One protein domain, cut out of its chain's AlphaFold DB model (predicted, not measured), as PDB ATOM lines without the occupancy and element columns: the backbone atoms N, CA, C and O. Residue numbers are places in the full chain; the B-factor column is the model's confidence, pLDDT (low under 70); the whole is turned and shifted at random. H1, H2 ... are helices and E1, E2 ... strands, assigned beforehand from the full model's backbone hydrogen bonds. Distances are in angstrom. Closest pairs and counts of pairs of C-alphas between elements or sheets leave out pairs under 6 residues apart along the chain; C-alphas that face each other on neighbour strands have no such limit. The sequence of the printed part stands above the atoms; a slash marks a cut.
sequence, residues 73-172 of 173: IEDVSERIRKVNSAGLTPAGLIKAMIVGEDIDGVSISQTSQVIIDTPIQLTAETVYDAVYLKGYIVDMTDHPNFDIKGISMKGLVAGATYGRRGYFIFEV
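What this domain is: This is residues 73 to 172 of the 173 residues of an uncharacterized protein of Nitrospiraceae bacterium (UniProt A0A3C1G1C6). A strongly twisted sheet of five strands has helix H2 over one face and no named helix over the other, while helix H1 lies away from the sheet toward one end of the long axis. The 100 printed residues include, in chain order, H1, H2, E1, E2, E3, E4 and E5. The sheet's order is E1, E2, E3, E5, E4, all antiparallel, and the class is mixed, helices and strands. The whole is compact, with a radius of gyration of the C-alphas of 13.5 A, and elongated, spanning 42 by 25 by 23 A.

Where its parts are: Find C-alpha 73 at (94.446, 126.645, 132.910); from there H1 runs 18.8 A to residue 85. H2 holds residues 90 to 99. E1, residues 107 to 116, measures 21.4 A and bends by 85 degrees at residue 110; E2, residues 122 to 129, bends by 76 degrees at residue 125. Next come E3, residues 133 to 139, 20.0 A, and E4, residues 156 to 162. E5, residues 165 to 171, runs 20.1 A to C-alpha 171 at (74.806, 122.271, 130.925).

How they stand to each other: E1, E2 and E3 form a meander, each strand the antiparallel neighbour of the one before; look for N 109 and O 127 at 3.0 A, and N 128 and O 135 at 2.8 A. E3 and E5 pair through N 136 and O 168, 2.8 A. In the hairpin of E4 and E5, N 160 and O 167 are 2.9 A apart. H2 is on the sheet, making two layers, helix on one face; its height over the sheet is 7.8 A. It lies over E3 and E5, slantwise to the strands, at 34 degrees to E3 on the local plane. The closest C-alphas of H2 and E5 are those of Ile 94 and Tyr 167, 6.3 A. H1 is not on the sheet and is apart from H2. Every O i to N i+4 pair is within hydrogen-bond range in H2, and 8 of 9 in H1.

The domain as a whole: The C-alphas farthest apart, of Glu 74 and Asn 145, are 44.0 A apart. The printed part has no cut, and E3 to E4 is a long link of 16 residues. Look for pLDDT under 70 at residues 73 to 79 and 86 to 87.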
ATOM      1  N   ILE A  73      94.671 127.965 132.288       54.28
ATOM      2  CA  ILE A  73      94.446 126.645 132.910       54.28
ATOM      3  C   ILE A  73      94.235 126.767 134.433       54.28
ATOM      4  O   ILE A  73      93.427 126.024 134.991       54.28
ATOM      5  N   GLU A  74      94.890 127.726 135.102       54.72
ATOM      6  CA  GLU A  74      94.617 128.019 136.522       54.72
ATOM      7  C   GLU A  74      93.231 128.655 136.716       54.72
ATOM      8  O   GLU A  74      92.539 128.330 137.681       54.72
ATOM      9  N   ASP A  75      92.774 129.455 135.747       62.66
ATOM     10  CA  ASP A  75      91.496 130.174 135.800       62.66
ATOM     11  C   ASP A  75      90.291 129.221 135.830       62.66
ATOM     12  O   ASP A  75      89.404 129.359 136.662       62.66
ATOM     13  N   VAL A  76      90.274 128.164 135.010       63.44
ATOM     14  CA  VAL A  76      89.140 127.219 135.004       63.44
ATOM     15  C   VAL A  76      89.032 126.456 136.328       63.44
ATOM     16  O   VAL A  76      87.936 126.321 136.865       63.44
ATOM     17  N   SER A  77      90.147 125.988 136.894       65.81
ATOM     18  CA  SER A  77      90.122 125.237 138.162       65.81
ATOM     19  C   SER A  77      89.751 126.129 139.349       65.81
ATOM     20  O   SER A  77      88.993 125.713 140.228       65.81
ATOM     21  N   GLU A  78      90.244 127.370 139.373       68.75
ATOM     22  CA  GLU A  78      89.873 128.350 140.390       68.75
ATOM     23  C   GLU A  78      88.408 128.782 140.251       68.75
ATOM     24  O   GLU A  78      87.690 128.813 141.253       68.75
ATOM     25  N   ARG A  79      87.929 129.031 139.027       69.00
ATOM     26  CA  ARG A  79      86.517 129.322 138.742       69.00
ATOM     27  C   ARG A  79      85.619 128.160 139.152       69.00
ATOM     28  O   ARG A  79      84.659 128.394 139.874       69.00
ATOM     29  N   ILE A  80      85.964 126.911 138.824       70.56
ATOM     30  CA  ILE A  80      85.229 125.722 139.299       70.56
ATOM     31  C   ILE A  80      85.184 125.697 140.828       70.56
ATOM     32  O   ILE A  80      84.122 125.479 141.409       70.56
ATOM     33  N   ARG A  81      86.314 125.947 141.504       73.94
ATOM     34  CA  ARG A  81      86.360 125.988 142.972       73.94
ATOM     35  C   ARG A  81      85.444 127.076 143.533       73.94
ATOM     36  O   ARG A  81      84.714 126.799 144.480       73.94
ATOM     37  N   LYS A  82      85.474 128.281 142.960       75.69
ATOM     38  CA  LYS A  82      84.641 129.421 143.369       75.69
ATOM     39  C   LYS A  82      83.159 129.120 143.187       75.69
ATOM     40  O   LYS A  82      82.408 129.206 144.157       75.69
ATOM     41  N   VAL A  83      82.771 128.638 142.010       73.12
ATOM     42  CA  VAL A  83      81.384 128.276 141.696       73.12
ATOM     43  C   VAL A  83      80.882 127.146 142.615       73.12
ATOM     44  O   VAL A  83      79.794 127.253 143.185       73.12
ATOM     45  N   ASN A  84      81.698 126.112 142.862       71.44
ATOM     46  CA  ASN A  84      81.364 125.039 143.807       71.44
ATOM     47  C   ASN A  84      81.246 125.550 145.252       71.44
ATOM     48  O   ASN A  84      80.328 125.162 145.970       71.44
ATOM     49  N   SER A  85      82.152 126.432 145.687       70.50
ATOM     50  CA  SER A  85      82.118 127.018 147.034       70.50
ATOM     51  C   SER A  85      80.932 127.962 147.247       70.50
ATOM     52  O   SER A  85      80.429 128.063 148.363       70.50
ATOM     53  N   ALA A  86      80.447 128.593 146.176       68.50
ATOM     54  CA  ALA A  86      79.240 129.409 146.179       68.50
ATOM     55  C   ALA A  86      77.951 128.565 146.198       68.50
ATOM     56  O   ALA A  86      76.863 129.118 146.358       68.50
ATOM     57  N   GLY A  87      78.046 127.237 146.030       68.06
ATOM     58  CA  GLY A  87      76.884 126.351 145.962       68.06
ATOM     59  C   GLY A  87      75.952 126.705 144.803       68.06
ATOM     60  O   GLY A  87      74.730 126.626 144.949       68.06
ATOM     61  N   LEU A  88      76.512 127.159 143.674       81.12
ATOM     62  CA  LEU A  88      75.720 127.683 142.569       81.12
ATOM     63  C   LEU A  88      74.862 126.574 141.945       81.12
ATOM     64  O   LEU A  88      75.362 125.639 141.318       81.12
ATOM     65  N   THR A  89      73.549 126.711 142.104       87.06
ATOM     66  CA  THR A  89      72.535 125.862 141.466       87.06
ATOM     67  C   THR A  89      71.978 126.549 140.216       87.06
ATOM     68  O   THR A  89      72.050 127.778 140.124       87.06
ATOM     69  N   PRO A  90      71.332 125.818 139.286       88.19
ATOM     70  CA  PRO A  90      70.634 126.437 138.156       88.19
ATOM     71  C   PRO A  90      69.634 127.524 138.587       88.19
ATOM     72  O   PRO A  90      69.581 128.598 137.992       88.19
ATOM     73  N   ALA A  91      68.891 127.296 139.675       88.12
ATOM     74  CA  ALA A  91      67.967 128.286 140.229       88.12
ATOM     75  C   ALA A  91      68.691 129.517 140.810       88.12
ATOM     76  O   ALA A  91      68.222 130.644 140.648       88.12
ATOM     77  N   GLY A  92      69.843 129.312 141.460       88.44
ATOM     78  CA  GLY A  92      70.695 130.396 141.955       88.44
ATOM     79  C   GLY A  92      71.240 131.271 140.826       88.44
ATOM     80  O   GLY A  92      71.198 132.495 140.929       88.44
ATOM     81  N   LEU A  93      71.654 130.655 139.716       90.56
ATOM     82  CA  LEU A  93      72.126 131.370 138.533       90.56
ATOM     83  C   LEU A  93      71.004 132.184 137.871       90.56
ATOM     84  O   LEU A  93      71.203 133.357 137.567       90.56
ATOM     85  N   ILE A  94      69.795 131.619 137.740       91.75
ATOM     86  CA  ILE A  94      68.613 132.357 137.255       91.75
ATOM     87  C   ILE A  94      68.326 133.574 138.137       91.75
ATOM     88  O   ILE A  94      68.086 134.666 137.622       91.75
ATOM     89  N   LYS A  95      68.354 133.407 139.467       91.88
ATOM     90  CA  LYS A  95      68.139 134.521 140.393       91.88
ATOM     91  C   LYS A  95      69.153 135.636 140.139       91.88
ATOM     92  O   LYS A  95      68.732 136.779 139.990       91.88
ATOM     93  N   ALA A  96      70.441 135.307 140.048       90.75
ATOM     94  CA  ALA A  96      71.498 136.284 139.795       90.75
ATOM     95  C   ALA A  96      71.315 137.013 138.458       90.75
ATOM     96  O   ALA A  96      71.410 138.235 138.415       90.75
ATOM     97  N   MET A  97      70.935 136.297 137.395       94.12
ATOM     98  CA  MET A  97      70.618 136.903 136.098       94.12
ATOM     99  C   MET A  97      69.426 137.870 136.172       94.12
ATOM    100  O   MET A  97      69.421 138.894 135.490       94.12
ATOM    101  N   ILE A  98      68.405 137.560 136.981       92.81
ATOM    102  CA  ILE A  98      67.237 138.432 137.181       92.81
ATOM    103  C   ILE A  98      67.630 139.718 137.911       92.81
ATOM    104  O   ILE A  98      67.183 140.796 137.521       92.81
ATOM    105  N   VAL A  99      68.444 139.612 138.967       91.56
ATOM    106  CA  VAL A  99      68.829 140.768 139.795       91.56
ATOM    107  C   VAL A  99      70.062 141.516 139.274       91.56
ATOM    108  O   VAL A  99      70.352 142.601 139.767       91.56
ATOM    109  N   GLY A 100      70.765 140.969 138.276       87.56
ATOM    110  CA  GLY A 100      72.008 141.531 137.741       87.56
ATOM    111  C   GLY A 100      73.188 141.423 138.710       87.56
ATOM    112  O   GLY A 100      74.004 142.338 138.774       87.56
ATOM    113  N   GLU A 101      73.240 140.353 139.505       86.94
ATOM    114  CA  GLU A 101      74.284 140.128 140.511       86.94
ATOM    115  C   GLU A 101      75.519 139.468 139.889       86.94
ATOM    116  O   GLU A 101      75.408 138.506 139.127       86.94
ATOM    117  N   ASP A 102      76.696 139.982 140.248       82.19
ATOM    118  CA  ASP A 102      77.982 139.393 139.884       82.19
ATOM    119  C   ASP A 102      78.309 138.241 140.846       82.19
ATOM    120  O   ASP A 102      78.354 138.432 142.065       82.19
ATOM    121  N   ILE A 103      78.495 137.034 140.309       83.62
ATOM    122  CA  ILE A 103      78.788 135.828 141.092       83.62
ATOM    123  C   ILE A 103      80.256 135.470 140.890       83.62
ATOM    124  O   ILE A 103      80.702 135.265 139.762       83.62
ATOM    125  N   ASP A 104      81.001 135.302 141.984       78.69
ATOM    126  CA  ASP A 104      82.420 134.954 141.902       78.69
ATOM    127  C   ASP A 104      82.640 133.629 141.143       78.69
ATOM    128  O   ASP A 104      82.025 132.598 141.425       78.69
ATOM    129  N   GLY A 105      83.531 133.665 140.151       76.38
ATOM    130  CA  GLY A 105      83.806 132.551 139.240       76.38
ATOM    131  C   GLY A 105      82.897 132.470 138.003       76.38
ATOM    132  O   GLY A 105      83.203 131.692 137.092       76.38
ATOM    133  N   VAL A 106      81.843 133.289 137.923       84.69
ATOM    134  CA  VAL A 106      80.959 133.396 136.755       84.69
ATOM    135  C   VAL A 106      81.390 134.572 135.882       84.69
ATOM    136  O   VAL A 106      81.582 135.681 136.362       84.69
ATOM    137  N   SER A 107      81.553 134.345 134.580       87.56
ATOM    138  CA  SER A 107      81.889 135.412 133.632       87.56
ATOM    139  C   SER A 107      80.634 135.919 132.933       87.56
ATOM    140  O   SER A 107      79.875 135.122 132.386       87.56
ATOM    141  N   ILE A 108      80.432 137.238 132.913       89.94
ATOM    142  CA  ILE A 108      79.271 137.871 132.278       89.94
ATOM    143  C   ILE A 108      79.711 138.552 130.984       89.94
ATOM    144  O   ILE A 108      80.648 139.350 130.981       89.94
ATOM    145  N   SER A 109      79.032 138.257 129.878       90.75
ATOM    146  CA  SER A 109      79.323 138.867 128.580       90.75
ATOM    147  C   SER A 109      78.052 139.259 127.835       90.75
ATOM    148  O   SER A 109      77.046 138.553 127.872       90.75
ATOM    149  N   GLN A 110      78.093 140.402 127.147       89.31
ATOM    150  CA  GLN A 110      77.055 140.773 126.187       89.31
ATOM    151  C   GLN A 110      77.277 140.015 124.881       89.31
ATOM    152  O   GLN A 110      78.410 139.887 124.415       89.31
ATOM    153  N   THR A 111      76.200 139.500 124.300       85.25
ATOM    154  CA  THR A 111      76.258 138.691 123.083       85.25
ATOM    155  C   THR A 111      75.028 138.919 122.208       85.25
ATOM    156  O   THR A 111      74.087 139.610 122.586       85.25
ATOM    157  N   SER A 112      75.043 138.327 121.018       85.81
ATOM    158  CA  SER A 112      73.871 138.158 120.152       85.81
ATOM    159  C   SER A 112      73.840 136.726 119.624       85.81
ATOM    160  O   SER A 112      73.721 136.469 118.428       85.81
ATOM    161  N   GLN A 113      74.049 135.777 120.535       87.19
ATOM    162  CA  GLN A 113      74.106 134.358 120.219       87.19
ATOM    163  C   GLN A 113      72.690 133.791 120.115       87.19
ATOM    164  O   GLN A 113      71.910 133.892 121.058       87.19
ATOM    165  N   VAL A 114      72.382 133.133 119.000       86.50
ATOM    166  CA  VAL A 114      71.150 132.348 118.857       86.50
ATOM    167  C   VAL A 114      71.249 131.103 119.740       86.50
ATOM    168  O   VAL A 114      72.205 130.334 119.621       86.50
ATOM    169  N   ILE A 115      70.282 130.917 120.638       86.31
ATOM    170  CA  ILE A 115      70.220 129.772 121.561       86.31
ATOM    171  C   ILE A 115      69.112 128.782 121.202       86.31
ATOM    172  O   ILE A 115      69.229 127.602 121.512       86.31
ATOM    173  N   ILE A 116      68.061 129.247 120.524       82.88
ATOM    174  CA  ILE A 116      67.020 128.426 119.901       82.88
ATOM    175  C   ILE A 116      66.827 128.984 118.500       82.88
ATOM    176  O   ILE A 116      66.725 130.196 118.357       82.88
ATOM    177  N   ASP A 117      66.794 128.125 117.487       80.00
ATOM    178  CA  ASP A 117      66.608 128.549 116.093       80.00
ATOM    179  C   ASP A 117      65.233 128.140 115.537       80.00
ATOM    180  O   ASP A 117      64.664 128.803 114.677       80.00
ATOM    181  N   THR A 118      64.645 127.054 116.057       71.50
ATOM    182  CA  THR A 118      63.347 126.533 115.601       71.50
ATOM    183  C   THR A 118      62.499 126.013 116.771       71.50
ATOM    184  O   THR A 118      63.053 125.479 117.732       71.50
ATOM    185  N   PRO A 119      61.153 126.144 116.729       72.06
ATOM    186  CA  PRO A 119      60.344 126.838 115.716       72.06
ATOM    187  C   PRO A 119      60.346 128.371 115.861       72.06
ATOM    188  O   PRO A 119      59.765 129.059 115.028       72.06
ATOM    189  N   ILE A 120      60.977 128.899 116.910       79.12
ATOM    190  CA  ILE A 120      61.202 130.331 117.103       79.12
ATOM    191  C   ILE A 120      62.692 130.587 117.291       79.12
ATOM    192  O   ILE A 120      63.400 129.743 117.847       79.12
ATOM    193  N   GLN A 121      63.140 131.763 116.867       85.31
ATOM    194  CA  GLN A 121      64.521 132.176 117.030       85.31
ATOM    195  C   GLN A 121      64.672 132.990 118.318       85.31
ATOM    196  O   GLN A 121      64.205 134.120 118.397       85.31
ATOM    197  N   LEU A 122      65.336 132.422 119.324       87.25
ATOM    198  CA  LEU A 122      65.691 133.125 120.553       87.25
ATOM    199  C   LEU A 122      67.167 133.497 120.530       87.25
ATOM    200  O   LEU A 122      68.036 132.624 120.452       87.25
ATOM    201  N   THR A 123      67.439 134.791 120.655       90.50
ATOM    202  CA  THR A 123      68.794 135.343 120.683       90.50
ATOM    203  C   THR A 123      69.101 135.871 122.077       90.50
ATOM    204  O   THR A 123      68.361 136.689 122.620       90.50
ATOM    205  N   ALA A 124      70.190 135.395 122.670       92.44
ATOM    206  CA  ALA A 124      70.656 135.871 123.959       92.44
ATOM    207  C   ALA A 124      71.281 137.265 123.830       92.44
ATOM    208  O   ALA A 124      72.112 137.484 122.953       92.44
ATOM    209  N   GLU A 125      70.927 138.172 124.739       92.94
ATOM    210  CA  GLU A 125      71.557 139.490 124.907       92.94
ATOM    211  C   GLU A 125      72.778 139.410 125.829       92.94
ATOM    212  O   GLU A 125      73.729 140.186 125.731       92.94
ATOM    213  N   THR A 126      72.733 138.507 126.808       93.12
ATOM    214  CA  THR A 126      73.751 138.381 127.855       93.12
ATOM    215  C   THR A 126      73.925 136.920 128.245       93.12
ATOM    216  O   THR A 126      72.940 136.188 128.367       93.12
ATOM    217  N   VAL A 127      75.176 136.514 128.461       93.44
ATOM    218  CA  VAL A 127      75.566 135.174 128.912       93.44
ATOM    219  C   VAL A 127      76.235 135.257 130.271       93.44
ATOM    220  O   VAL A 127      77.072 136.126 130.498       93.44
ATOM    221  N   TYR A 128      75.886 134.319 131.143       93.00
ATOM    222  CA  TYR A 128      76.566 134.031 132.397       93.00
ATOM    223  C   TYR A 128      77.250 132.669 132.255       93.00
ATOM    224  O   TYR A 128      76.580 131.644 132.153       93.00
ATOM    225  N   ASP A 129      78.577 132.650 132.220       90.50
ATOM    226  CA  ASP A 129      79.389 131.443 132.072       90.50
ATOM    227  C   ASP A 129      79.920 130.998 133.438       90.50
ATOM    228  O   ASP A 129      80.843 131.598 133.995       90.50
ATOM    229  N   ALA A 130      79.325 129.937 133.977       86.12
ATOM    230  CA  ALA A 130      79.682 129.325 135.252       86.12
ATOM    231  C   ALA A 130      80.475 128.020 135.059       86.12
ATOM    232  O   ALA A 130      80.343 127.091 135.855       86.12
ATOM    233  N   VAL A 131      81.290 127.940 134.000       83.00
ATOM    234  CA  VAL A 131      82.122 126.789 133.607       83.00
ATOM    235  C   VAL A 131      81.328 125.542 133.204       83.00
ATOM    236  O   VAL A 131      81.418 125.118 132.058       83.00
ATOM    237  N   TYR A 132      80.563 124.953 134.124       83.25
ATOM    238  CA  TYR A 132      79.741 123.757 133.894       83.25
ATOM    239  C   TYR A 132      78.271 124.090 133.582       83.25
ATOM    240  O   TYR A 132      77.526 123.230 133.116       83.25
ATOM    241  N   LEU A 133      77.855 125.345 133.797       89.19
ATOM    242  CA  LEU A 133      76.554 125.876 133.383       89.19
ATOM    243  C   LEU A 133      76.732 127.151 132.557       89.19
ATOM    244  O   LEU A 133      77.611 127.967 132.836       89.19
ATOM    245  N   LYS A 134      75.837 127.365 131.593       92.38
ATOM    246  CA  LYS A 134      75.676 128.633 130.878       92.38
ATOM    247  C   LYS A 134      74.258 129.158 131.021       92.38
ATOM    248  O   LYS A 134      73.305 128.484 130.642       92.38
ATOM    249  N   GLY A 135      74.139 130.366 131.556       93.81
ATOM    250  CA  GLY A 135      72.893 131.113 131.643       93.81
ATOM    251  C   GLY A 135      72.756 132.100 130.490       93.81
ATOM    252  O   GLY A 135      73.697 132.829 130.202       93.81
ATOM    253  N   TYR A 136      71.590 132.161 129.860       95.19
ATOM    254  CA  TYR A 136      71.289 133.075 128.760       95.19
ATOM    255  C   TYR A 136      70.076 133.938 129.091       95.19
ATOM    256  O   TYR A 136      69.028 133.415 129.476       95.19
ATOM    257  N   ILE A 137      70.223 135.252 128.928       94.56
ATOM    258  CA  ILE A 137      69.128 136.222 129.030       94.56
ATOM    259  C   ILE A 137      68.654 136.545 127.619       94.56
ATOM    260  O   ILE A 137      69.454 136.967 126.788       94.56
ATOM    261  N   VAL A 138      67.363 136.370 127.364       93.06
ATOM    262  CA  VAL A 138      66.722 136.599 126.065       93.06
ATOM    263  C   VAL A 138      65.612 137.628 126.232       93.06
ATOM    264  O   VAL A 138      64.826 137.531 127.177       93.06
ATOM    265  N   ASP A 139      65.523 138.591 125.318       90.50
ATOM    266  CA  ASP A 139      64.337 139.442 125.207       90.50
ATOM    267  C   ASP A 139      63.197 138.659 124.541       90.50
ATOM    268  O   ASP A 139      63.340 138.109 123.452       90.50
ATOM    269  N   MET A 140      62.056 138.593 125.221       87.44
ATOM    270  CA  MET A 140      60.864 137.880 124.766       87.44
ATOM    271  C   MET A 140      59.787 138.842 124.250       87.44
ATOM    272  O   MET A 140      58.646 138.422 124.058       87.44
ATOM    273  N   THR A 141      60.107 140.125 124.045       84.88
ATOM    274  CA  THR A 141      59.146 141.148 123.597       84.88
ATOM    275  C   THR A 141      58.425 140.744 122.305       84.88
ATOM    276  O   THR A 141      57.207 140.910 122.218       84.88
ATOM    277  N   ASP A 142      59.130 140.118 121.360       82.50
ATOM    278  CA  ASP A 142      58.566 139.650 120.083       82.50
ATOM    279  C   ASP A 142      57.878 138.273 120.176       82.50
ATOM    280  O   ASP A 142      57.330 137.752 119.200       82.50
ATOM    281  N   HIS A 143      57.859 137.673 121.370       81.62
ATOM    282  CA  HIS A 143      57.340 136.330 121.625       81.62
ATOM    283  C   HIS A 143      56.388 136.292 122.841       81.62
ATOM    284  O   HIS A 143      56.595 135.511 123.773       81.62
ATOM    285  N   PRO A 144      55.293 137.081 122.846       73.62
ATOM    286  CA  PRO A 144      54.428 137.265 124.018       73.62
ATOM    287  C   PRO A 144      53.666 136.005 124.463       73.62
ATOM    288  O   PRO A 144      53.214 135.936 125.602       73.62
ATOM    289  N   ASN A 145      53.524 135.012 123.580       76.25
ATOM    290  CA  ASN A 145      52.825 133.750 123.858       76.25
ATOM    291  C   ASN A 145      53.780 132.595 124.192       76.25
ATOM    292  O   ASN A 145      53.378 131.433 124.175       76.25
ATOM    293  N   PHE A 146      55.055 132.888 124.426       76.56
ATOM    294  CA  PHE A 146      56.041 131.862 124.704       76.56
ATOM    295  C   PHE A 146      55.865 131.268 126.106       76.56
ATOM    296  O   PHE A 146      55.999 131.973 127.106       76.56
ATOM    297  N   ASP A 147      55.605 129.958 126.180       77.12
ATOM    298  CA  ASP A 147      55.561 129.220 127.443       77.12
ATOM    299  C   ASP A 147      56.852 128.426 127.647       77.12
ATOM    300  O   ASP A 147      57.124 127.433 126.967       77.12
ATOM    301  N   ILE A 148      57.628 128.844 128.644       75.81
ATOM    302  CA  ILE A 148      58.894 128.205 128.993       75.81
ATOM    303  C   ILE A 148      58.731 126.754 129.449       75.81
ATOM    304  O   ILE A 148      59.654 125.958 129.297       75.81
ATOM    305  N   LYS A 149      57.550 126.380 129.961       73.69
ATOM    306  CA  LYS A 149      57.253 125.006 130.387       73.69
ATOM    307  C   LYS A 149      57.182 124.028 129.215       73.69
ATOM    308  O   LYS A 149      57.292 122.826 129.433       73.69
ATOM    309  N   GLY A 150      56.968 124.528 127.997       71.81
ATOM    310  CA  GLY A 150      56.849 123.718 126.785       71.81
ATOM    311  C   GLY A 150      58.178 123.412 126.093       71.81
ATOM    312  O   GLY A 150      58.182 122.703 125.088       71.81
ATOM    313  N   ILE A 151      59.298 123.940 126.586       75.62
ATOM    314  CA  ILE A 151      60.601 123.772 125.939       75.62
ATOM    315  C   ILE A 151      61.286 122.522 126.467       75.62
ATOM    316  O   ILE A 151      61.491 122.362 127.668       75.62
ATOM    317  N   SER A 152      61.739 121.687 125.542       75.69
ATOM    318  CA  SER A 152      62.699 120.628 125.819       75.69
ATOM    319  C   SER A 152      63.838 120.746 124.820       75.69
ATOM    320  O   SER A 152      63.612 120.701 123.611       75.69
ATOM    321  N   MET A 153      65.062 120.898 125.315       79.75
ATOM    322  CA  MET A 153      66.266 120.997 124.492       79.75
ATOM    323  C   MET A 153      67.402 120.207 125.118       79.75
ATOM    324  O   MET A 153      67.475 120.066 126.338       79.75
ATOM    325  N   LYS A 154      68.310 119.709 124.275       82.19
ATOM    326  CA  LYS A 154      69.514 119.030 124.748       82.19
ATOM    327  C   LYS A 154      70.318 119.992 125.626       82.19
ATOM    328  O   LYS A 154      70.581 121.121 125.222       82.19
ATOM    329  N   GLY A 155      70.666 119.535 126.825       84.75
ATOM    330  CA  GLY A 155      71.432 120.313 127.791       84.75
ATOM    331  C   GLY A 155      70.645 121.407 128.512       84.75
ATOM    332  O   GLY A 155      71.221 122.022 129.394       84.75
ATOM    333  N   LEU A 156      69.364 121.665 128.207       88.81
ATOM    334  CA  LEU A 156      68.558 122.621 128.978       88.81
ATOM    335  C   LEU A 156      68.243 122.030 130.357       88.81
ATOM    336  O   LEU A 156      67.567 121.009 130.465       88.81
ATOM    337  N   VAL A 157      68.706 122.704 131.407       89.94
ATOM    338  CA  VAL A 157      68.575 122.256 132.801       89.94
ATOM    339  C   VAL A 157      67.445 122.985 133.514       89.94
ATOM    340  O   VAL A 157      66.711 122.396 134.305       89.94
ATOM    341  N   ALA A 158      67.312 124.288 133.263       89.75
ATOM    342  CA  ALA A 158      66.309 125.120 133.911       89.75
ATOM    343  C   ALA A 158      65.926 126.316 133.040       89.75
ATOM    344  O   ALA A 158      66.725 126.810 132.244       89.75
ATOM    345  N   GLY A 159      64.709 126.812 133.242       90.31
ATOM    346  CA  GLY A 159      64.208 128.009 132.586       90.31
ATOM    347  C   GLY A 159      63.282 128.805 133.499       90.31
ATOM    348  O   GLY A 159      62.536 128.225 134.289       90.31
ATOM    349  N   ALA A 160      63.317 130.129 133.389       90.94
ATOM    350  CA  ALA A 160      62.359 131.025 134.026       90.94
ATOM    351  C   ALA A 160      62.023 132.220 133.127       90.94
ATOM    352  O   ALA A 160      62.797 132.598 132.249       90.94
ATOM    353  N   THR A 161      60.871 132.837 133.367       90.12
ATOM    354  CA  THR A 161      60.497 134.120 132.770       90.12
ATOM    355  C   THR A 161      60.275 135.137 133.879       90.12
ATOM    356  O   THR A 161      59.688 134.833 134.919       90.12
ATOM    357  N   TYR A 162      60.775 136.352 133.679       89.44
ATOM    358  CA  TYR A 162      60.554 137.463 134.598       89.44
ATOM    359  C   TYR A 162      60.547 138.777 133.818       89.44
ATOM    360  O   TYR A 162      61.465 139.075 133.053       89.44
ATOM    361  N   GLY A 163      59.477 139.560 133.971       86.69
ATOM    362  CA  GLY A 163      59.231 140.715 133.110       86.69
ATOM    363  C   GLY A 163      59.075 140.301 131.642       86.69
ATOM    364  O   GLY A 163      58.344 139.363 131.337       86.69
ATOM    365  N   ARG A 164      59.767 141.000 130.734       88.56
ATOM    366  CA  ARG A 164      59.799 140.689 129.289       88.56
ATOM    367  C   ARG A 164      60.979 139.801 128.888       88.56
ATOM    368  O   ARG A 164      61.317 139.737 127.715       88.56
ATOM    369  N   ARG A 165      61.631 139.144 129.849       91.88
ATOM    370  CA  ARG A 165      62.853 138.371 129.611       91.88
ATOM    371  C   ARG A 165      62.677 136.892 129.927       91.88
ATOM    372  O   ARG A 165      61.988 136.521 130.880       91.88
ATOM    373  N   GLY A 166      63.331 136.073 129.114       92.25
ATOM    374  CA  GLY A 166      63.533 134.646 129.314       92.25
ATOM    375  C   GLY A 166      64.936 134.387 129.848       92.25
ATOM    376  O   GLY A 166      65.898 135.029 129.433       92.25
ATOM    377  N   TYR A 167      65.039 133.452 130.783       93.81
ATOM    378  CA  TYR A 167      66.268 133.079 131.467       93.81
ATOM    379  C   TYR A 167      66.437 131.575 131.307       93.81
ATOM    380  O   TYR A 167      65.608 130.817 131.810       93.81
ATOM    381  N   PHE A 168      67.481 131.144 130.609       93.44
ATOM    382  CA  PHE A 168      67.696 129.733 130.280       93.44
ATOM    383  C   PHE A 168      69.052 129.271 130.777       93.44
ATOM    384  O   PHE A 168      70.045 129.947 130.529       93.44
ATOM    385  N   ILE A 169      69.100 128.121 131.440       92.69
ATOM    386  CA  ILE A 169      70.337 127.511 131.924       92.69
ATOM    387  C   ILE A 169      70.595 126.220 131.161       92.69
ATOM    388  O   ILE A 169      69.750 125.324 131.169       92.69
ATOM    389  N   PHE A 170      71.781 126.112 130.576       92.00
ATOM    390  CA  PHE A 170      72.258 124.917 129.898       92.00
ATOM    391  C   PHE A 170      73.471 124.319 130.610       92.00
ATOM    392  O   PHE A 170      74.315 125.056 131.115       92.00
ATOM    393  N   GLU A 171      73.573 122.995 130.614       89.06
ATOM    394  CA  GLU A 171      74.806 122.271 130.925       89.06
ATOM    395  C   GLU A 171      75.817 122.447 129.787       89.06
ATOM    396  O   GLU A 171      75.459 122.448 128.606       89.06
ATOM    397  N   VAL A 172      77.084 122.640 130.153       81.69
ATOM    398  CA  VAL A 172      78.198 122.721 129.202       81.69
ATOM    399  C   VAL A 172      78.752 121.309 129.004       81.69
ATOM    400  O   VAL A 172      79.255 120.721 129.959       81.69
TER     401      VAL A 172